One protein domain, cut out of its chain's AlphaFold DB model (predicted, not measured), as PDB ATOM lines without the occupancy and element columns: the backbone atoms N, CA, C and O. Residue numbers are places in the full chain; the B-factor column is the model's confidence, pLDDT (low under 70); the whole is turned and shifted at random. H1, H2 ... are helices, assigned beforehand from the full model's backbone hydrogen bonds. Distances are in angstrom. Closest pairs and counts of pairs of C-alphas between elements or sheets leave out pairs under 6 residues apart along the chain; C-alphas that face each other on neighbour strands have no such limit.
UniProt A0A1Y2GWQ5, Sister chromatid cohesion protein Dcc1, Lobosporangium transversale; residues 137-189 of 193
ATOM      1  N   ARG A 137      26.406  34.445   5.166       94.69
ATOM      2  CA  ARG A 137      25.189  34.705   4.386       94.69
ATOM      3  C   ARG A 137      25.580  35.119   2.971       94.69
ATOM      4  O   ARG A 137      25.868  36.285   2.702       94.69
ATOM      5  N   LEU A 138      25.637  34.128   2.087       93.75
ATOM      6  CA  LEU A 138      26.167  34.251   0.724       93.75
ATOM      7  C   LEU A 138      25.070  34.376  -0.342       93.75
ATOM      8  O   LEU A 138      25.394  34.473  -1.522       93.75
ATOM      9  N   ASP A 139      23.794  34.415   0.049       92.06
ATOM     10  CA  ASP A 139      22.660  34.496  -0.884       92.06
ATOM     11  C   ASP A 139      22.778  35.716  -1.802       92.06
ATOM     12  O   ASP A 139      22.706  35.595  -3.020       92.06
ATOM     13  N   ARG A 140      23.122  36.877  -1.234       89.94
ATOM     14  CA  ARG A 140      23.378  38.087  -2.023       89.94
ATOM     15  C   ARG A 140      24.567  37.968  -2.956       89.94
ATOM     16  O   ARG A 140      24.531  38.523  -4.042       89.94
ATOM     17  N   LEU A 141      25.630  37.278  -2.549       91.88
ATOM     18  CA  LEU A 141      26.771  37.071  -3.439       91.88
ATOM     19  C   LEU A 141      26.347  36.245  -4.663       91.88
ATOM     20  O   LEU A 141      26.767  36.544  -5.777       91.88
ATOM     21  N   ALA A 142      25.476  35.251  -4.455       90.75
ATOM     22  CA  ALA A 142      24.893  34.456  -5.529       90.75
ATOM     23  C   ALA A 142      23.959  35.277  -6.431       90.75
ATOM     24  O   ALA A 142      24.028  35.126  -7.646       90.75
ATOM     25  N   GLU A 143      23.124  36.146  -5.857       89.62
ATOM     26  CA  GLU A 143      22.251  37.059  -6.610       89.62
ATOM     27  C   GLU A 143      23.070  38.029  -7.468       89.62
ATOM     28  O   GLU A 143      22.873  38.087  -8.678       89.62
ATOM     29  N   LEU A 144      24.037  38.726  -6.860       89.06
ATOM     30  CA  LEU A 144      24.874  39.715  -7.542       89.06
ATOM     31  C   LEU A 144      25.639  39.084  -8.708       89.06
ATOM     32  O   LEU A 144      25.604  39.606  -9.813       89.06
ATOM     33  N   LEU A 145      26.304  37.947  -8.481       86.94
ATOM     34  CA  LEU A 145      27.123  37.303  -9.513       86.94
ATOM     35  C   LEU A 145      26.319  36.457 -10.501       86.94
ATOM     36  O   LEU A 145      26.826  36.139 -11.575       86.94
ATOM     37  N   GLY A 146      25.071  36.115 -10.179       83.56
ATOM     38  CA  GLY A 146      24.147  35.497 -11.129       83.56
ATOM     39  C   GLY A 146      23.836  36.408 -12.319       83.56
ATOM     40  O   GLY A 146      23.629  35.916 -13.424       83.56
ATOM     41  N   GLU A 147      23.884  37.727 -12.120       80.06
ATOM     42  CA  GLU A 147      23.734  38.736 -13.178       80.06
ATOM     43  C   GLU A 147      25.020  38.938 -14.007       80.06
ATOM     44  O   GLU A 147      25.006  39.649 -15.009       80.06
ATOM     45  N   CYS A 148      26.132  38.310 -13.606       77.38
ATOM     46  CA  CYS A 148      27.477  38.512 -14.161       77.38
ATOM     47  C   CYS A 148      28.038  37.254 -14.834       77.38
ATOM     48  O   CYS A 148      29.258  37.073 -14.905       77.38
ATOM     49  N   LEU A 149      27.176  36.329 -15.261       79.69
ATOM     50  CA  LEU A 149      27.633  35.086 -15.871       79.69
ATOM     51  C   LEU A 149      28.410  35.377 -17.157       79.69
ATOM     52  O   LEU A 149      27.952  36.086 -18.047       79.69
ATOM     53  N   PHE A 150      29.603  34.801 -17.254       77.50
ATOM     54  CA  PHE A 150      30.419  34.927 -18.449       77.50
ATOM     55  C   PHE A 150      29.832  34.069 -19.579       77.50
ATOM     56  O   PHE A 150      29.969  32.845 -19.574       77.50
ATOM     57  N   GLU A 151      29.212  34.717 -20.566       79.19
ATOM     58  CA  GLU A 151      28.618  34.067 -21.748       79.19
ATOM     59  C   GLU A 151      29.587  33.965 -22.943       79.19
ATOM     60  O   GLU A 151      29.229  33.497 -24.024       79.19
ATOM     61  N   GLY A 152      30.848  34.361 -22.746       74.88
ATOM     62  CA  GLY A 152      31.885  34.370 -23.773       74.88
ATOM     63  C   GLY A 152      32.323  35.780 -24.166       74.88
ATOM     64  O   GLY A 152      31.604  36.758 -23.988       74.88
ATOM     65  N   TRP A 153      33.509  35.866 -24.770       74.38
ATOM     66  CA  TRP A 153      34.190  37.118 -25.136       74.38
ATOM     67  C   TRP A 153      33.360  38.077 -26.006       74.38
ATOM     68  O   TRP A 153      33.613  39.274 -26.020       74.38
ATOM     69  N   ALA A 154      32.368  37.570 -26.746       72.56
ATOM     70  CA  ALA A 154      31.499  38.395 -27.585       72.56
ATOM     71  C   ALA A 154      30.470  39.217 -26.781       72.56
ATOM     72  O   ALA A 154      30.020  40.248 -27.268       72.56
ATOM     73  N   HIS A 155      30.123  38.774 -25.568       66.00
ATOM     74  CA  HIS A 155      29.085  39.361 -24.708       66.00
ATOM     75  C   HIS A 155      29.652  39.941 -23.397       66.00
ATOM     76  O   HIS A 155      28.916  40.432 -22.549       66.00
ATOM     77  N   GLU A 156      30.978  39.923 -23.231       66.69
ATOM     78  CA  GLU A 156      31.673  40.294 -21.988       66.69
ATOM     79  C   GLU A 156      31.491  41.770 -21.588       66.69
ATOM     80  O   GLU A 156      31.646  42.125 -20.423       66.69
ATOM     81  N   HIS A 157      31.119  42.641 -22.528       60.28
ATOM     82  CA  HIS A 157      30.962  44.077 -22.279       60.28
ATOM     83  C   HIS A 157      29.567  44.497 -21.790       60.28
ATOM     84  O   HIS A 157      29.357  45.683 -21.536       60.28
ATOM     85  N   GLU A 158      28.616  43.567 -21.667       63.41
ATOM     86  CA  GLU A 158      27.208  43.897 -21.394       63.41
ATOM     87  C   GLU A 158      26.777  43.612 -19.941       63.41
ATOM     88  O   GLU A 158      25.696  44.030 -19.527       63.41
ATOM     89  N   GLY A 159      27.633  42.966 -19.140       68.06
ATOM     90  CA  GLY A 159      27.363  42.627 -17.740       68.06
ATOM     91  C   GLY A 159      27.880  43.664 -16.739       68.06
ATOM     92  O   GLY A 159      28.925  44.288 -16.930       68.06
ATOM     93  N   ARG A 160      27.169  43.823 -15.617       82.12
ATOM     94  CA  ARG A 160      27.701  44.545 -14.453       82.12
ATOM     95  C   ARG A 160      28.846  43.728 -13.856       82.12
ATOM     96  O   ARG A 160      28.735  42.514 -13.774       82.12
ATOM     97  N   LEU A 161      29.919  44.378 -13.419       85.69
ATOM     98  CA  LEU A 161      30.986  43.742 -12.641       85.69
ATOM     99  C   LEU A 161      31.023  44.353 -11.238       85.69
ATOM    100  O   LEU A 161      30.474  45.438 -11.021       85.69
ATOM    101  N   TYR A 162      31.643  43.653 -10.289       87.69
ATOM    102  CA  TYR A 162      31.645  44.047  -8.883       87.69
ATOM    103  C   TYR A 162      33.062  44.080  -8.340       87.69
ATOM    104  O   TYR A 162      33.740  43.065  -8.229       87.69
ATOM    105  N   THR A 163      33.485  45.253  -7.889       91.19
ATOM    106  CA  THR A 163      34.757  45.376  -7.186       91.19
ATOM    107  C   THR A 163      34.725  44.599  -5.872       91.19
ATOM    108  O   THR A 163      33.692  44.469  -5.208       91.19
ATOM    109  N   TRP A 164      35.905  44.185  -5.408       91.38
ATOM    110  CA  TRP A 164      36.059  43.566  -4.090       91.38
ATOM    111  C   TRP A 164      35.419  44.394  -2.962       91.38
ATOM    112  O   TRP A 164      34.758  43.852  -2.077       91.38
ATOM    113  N   ARG A 165      35.553  45.725  -3.021       90.75
ATOM    114  CA  ARG A 165      34.978  46.639  -2.026       90.75
ATOM    115  C   ARG A 165      33.450  46.601  -2.021       90.75
ATOM    116  O   ARG A 165      32.849  46.630  -0.950       90.75
ATOM    117  N   GLU A 166      32.824  46.528  -3.193       90.81
ATOM    118  CA  GLU A 166      31.366  46.424  -3.306       90.81
ATOM    119  C   GLU A 166      30.867  45.108  -2.709       90.81
ATOM    120  O   GLU A 166      29.923  45.122  -1.912       90.81
ATOM    121  N   LEU A 167      31.559  43.997  -2.991       91.50
ATOM    122  CA  LEU A 167      31.251  42.700  -2.387       91.50
ATOM    123  C   LEU A 167      31.371  42.755  -0.858       91.50
ATOM    124  O   LEU A 167      30.434  42.370  -0.160       91.50
ATOM    125  N   GLN A 168      32.465  43.310  -0.326       90.94
ATOM    126  CA  GLN A 168      32.667  43.457   1.123       90.94
ATOM    127  C   GLN A 168      31.602  44.334   1.795       90.94
ATOM    128  O   GLN A 168      31.214  44.064   2.930       90.94
ATOM    129  N   SER A 169      31.128  45.381   1.115       89.19
ATOM    130  CA  SER A 169      30.106  46.283   1.663       89.19
ATOM    131  C   SER A 169      28.696  45.684   1.669       89.19
ATOM    132  O   SER A 169      27.864  46.083   2.481       89.19
ATOM    133  N   THR A 170      28.431  44.709   0.795       90.25
ATOM    134  CA  THR A 170      27.073  44.196   0.553       90.25
ATOM    135  C   THR A 170      26.846  42.808   1.153       90.25
ATOM    136  O   THR A 170      25.729  42.483   1.566       90.25
ATOM    137  N   VAL A 171      27.892  41.977   1.192       93.56
ATOM    138  CA  VAL A 171      27.812  40.565   1.578       93.56
ATOM    139  C   VAL A 171      28.157  40.388   3.056       93.56
ATOM    140  O   VAL A 171      29.200  40.823   3.540       93.56
ATOM    141  N   GLN A 172      27.283  39.690   3.777       95.31
ATOM    142  CA  GLN A 172      27.437  39.406   5.203       95.31
ATOM    143  C   GLN A 172      28.242  38.114   5.424       95.31
ATOM    144  O   GLN A 172      27.723  37.100   5.898       95.31
ATOM    145  N   ALA A 173      29.512  38.154   5.030       96.12
ATOM    146  CA  ALA A 173      30.463  37.055   5.167       96.12
ATOM    147  C   ALA A 173      31.886  37.600   5.358       96.12
ATOM    148  O   ALA A 173      32.165  38.723   4.940       96.12
ATOM    149  N   SER A 174      32.791  36.823   5.953       95.06
ATOM    150  CA  SER A 174      34.211  37.172   6.065       95.06
ATOM    151  C   SER A 174      34.919  37.106   4.715       95.06
ATOM    152  O   SER A 174      34.458  36.457   3.775       95.06
ATOM    153  N   ASP A 175      36.090  37.736   4.621       94.62
ATOM    154  CA  ASP A 175      36.888  37.729   3.391       94.62
ATOM    155  C   ASP A 175      37.248  36.310   2.946       94.62
ATOM    156  O   ASP A 175      37.109  35.973   1.771       94.62
ATOM    157  N   LYS A 176      37.649  35.443   3.884       94.62
ATOM    158  CA  LYS A 176      37.951  34.043   3.573       94.62
ATOM    159  C   LYS A 176      36.724  33.288   3.055       94.62
ATOM    160  O   LYS A 176      36.867  32.495   2.130       94.62
ATOM    161  N   GLU A 177      35.549  33.521   3.634       96.56
ATOM    162  CA  GLU A 177      34.300  32.863   3.224       96.56
ATOM    163  C   GLU A 177      33.859  33.315   1.824       96.56
ATOM    164  O   GLU A 177      33.533  32.469   0.992       96.56
ATOM    165  N   ILE A 178      33.937  34.619   1.526       95.38
ATOM    166  CA  ILE A 178      33.657  35.161   0.186       95.38
ATOM    167  C   ILE A 178      34.639  34.569  -0.831       95.38
ATOM    168  O   ILE A 178      34.221  34.032  -1.855       95.38
ATOM    169  N   LEU A 179      35.945  34.610  -0.547       95.00
ATOM    170  CA  LEU A 179      36.971  34.079  -1.450       95.00
ATOM    171  C   LEU A 179      36.810  32.580  -1.701       95.00
ATOM    172  O   LEU A 179      37.042  32.121  -2.818       95.00
ATOM    173  N   GLN A 180      36.444  31.806  -0.677       95.94
ATOM    174  CA  GLN A 180      36.201  30.378  -0.841       95.94
ATOM    175  C   GLN A 180      35.003  30.135  -1.760       95.94
ATOM    176  O   GLN A 180      35.118  29.371  -2.714       95.94
ATOM    177  N   TRP A 181      33.898  30.847  -1.541       95.38
ATOM    178  CA  TRP A 181      32.717  30.726  -2.389       95.38
ATOM    179  C   TRP A 181      33.005  31.108  -3.847       95.38
ATOM    180  O   TRP A 181      32.606  30.394  -4.765       95.38
ATOM    181  N   LEU A 182      33.755  32.192  -4.074       93.50
ATOM    182  CA  LEU A 182      34.168  32.621  -5.415       93.50
ATOM    183  C   LEU A 182      34.994  31.539  -6.126       93.50
ATOM    184  O   LEU A 182      34.758  31.255  -7.301       93.50
ATOM    185  N   LYS A 183      35.922  30.893  -5.408       93.44
ATOM    186  CA  LYS A 183      36.715  29.773  -5.939       93.44
ATOM    187  C   LYS A 183      35.836  28.585  -6.312       93.44
ATOM    188  O   LYS A 183      36.009  28.033  -7.397       93.44
ATOM    189  N   ASP A 184      34.890  28.229  -5.448       93.94
ATOM    190  CA  ASP A 184      33.977  27.102  -5.663       93.94
ATOM    191  C   ASP A 184      33.045  27.337  -6.865       93.94
ATOM    192  O   ASP A 184      32.601  26.392  -7.514       93.94
ATOM    193  N   LYS A 185      32.768  28.606  -7.190       89.69
ATOM    194  CA  LYS A 185      31.983  29.021  -8.361       89.69
ATOM    195  C   LYS A 185      32.823  29.358  -9.592       89.69
ATOM    196  O   LYS A 185      32.263  29.784 -10.596       89.69
ATOM    197  N   HIS A 186      34.139  29.147  -9.536       88.88
ATOM    198  CA  HIS A 186      35.081  29.489 -10.607       88.88
ATOM    199  C   HIS A 186      35.000  30.955 -11.066       88.88
ATOM    200  O   HIS A 186      35.306  31.262 -12.219       88.88
ATOM    201  N   ALA A 187      34.613  31.857 -10.161       88.12
ATOM    202  CA  ALA A 187      34.608  33.285 -10.429       88.12
ATOM    203  C   ALA A 187      36.040  33.775 -10.676       88.12
ATOM    204  O   ALA A 187      36.999  33.301 -10.052       88.12
ATOM    205  N   LYS A 188      36.186  34.720 -11.603       84.75
ATOM    206  CA  LYS A 188      37.470  35.317 -11.964       84.75
ATOM    207  C   LYS A 188      37.375  36.828 -11.923       84.75
ATOM    208  O   LYS A 188      36.348  37.387 -12.278       84.75
ATOM    209  N   GLU A 189      38.483  37.436 -11.526       86.44
ATOM    210  CA  GLU A 189      38.682  38.876 -11.593       86.44
ATOM    211  C   GLU A 189      39.059  39.277 -13.025       86.44
ATOM    212  O   GLU A 189      39.943  38.671 -13.644       86.44
TER     213      GLU A 189
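Overview. This is residues 137 to 189 of the 193 residues of the protein "Sister chromatid cohesion protein Dcc1" of Lobosporangium transversale (UniProt A0A1Y2GWQ5). Three short helices, H1, H2 and H3, gather loosely at one end, and a long loop, residues 147 to 163, runs out from them past Ala 154 and back, making the long axis. The printed part has 53 residues with three named helices, in the order H1, H2, H3, and no named strand. The class is all helix, though helices hold 25 of the 53 residues. The whole is compact, with a radius of gyration of the C-alphas of 11.2 A, and elongated, spanning 34 by 20 by 17 A.

Along the chain. H1, residues 139 to 146, begins at C-alpha 139 (22.660, 34.496, -0.884) and is 10.4 A long. H2 is residues 164 to 170, 10.1 A. H3, residues 175 to 184, 14.3 A, ends at C-alpha 184 (33.977, 27.102, -5.663).

Arrangement. H1 and H2 are close but not clearly touching, the closest C-alphas being those of Leu 141 and Leu 167, 7.3 A apart. They run opposite ways at a steep tilt of 46 degrees. H2 and H3 are close but not clearly touching, closest at the C-alphas of Gln 168 and Asp 175, 7.5 A, and about perpendicular at 73 degrees. H1 and H3 are near each other. In H1, H2 and H3 every O i to N i+4 pair is within hydrogen-bond range.

Size, cuts and confidence. The C-alphas farthest apart, of Ala 154 and Ser 174, are 33.8 A apart. The printed part has no cut. The link from H1 to H2 is long; that from H2 to H3 is tight. Residues 155 to 159 have pLDDT under 70.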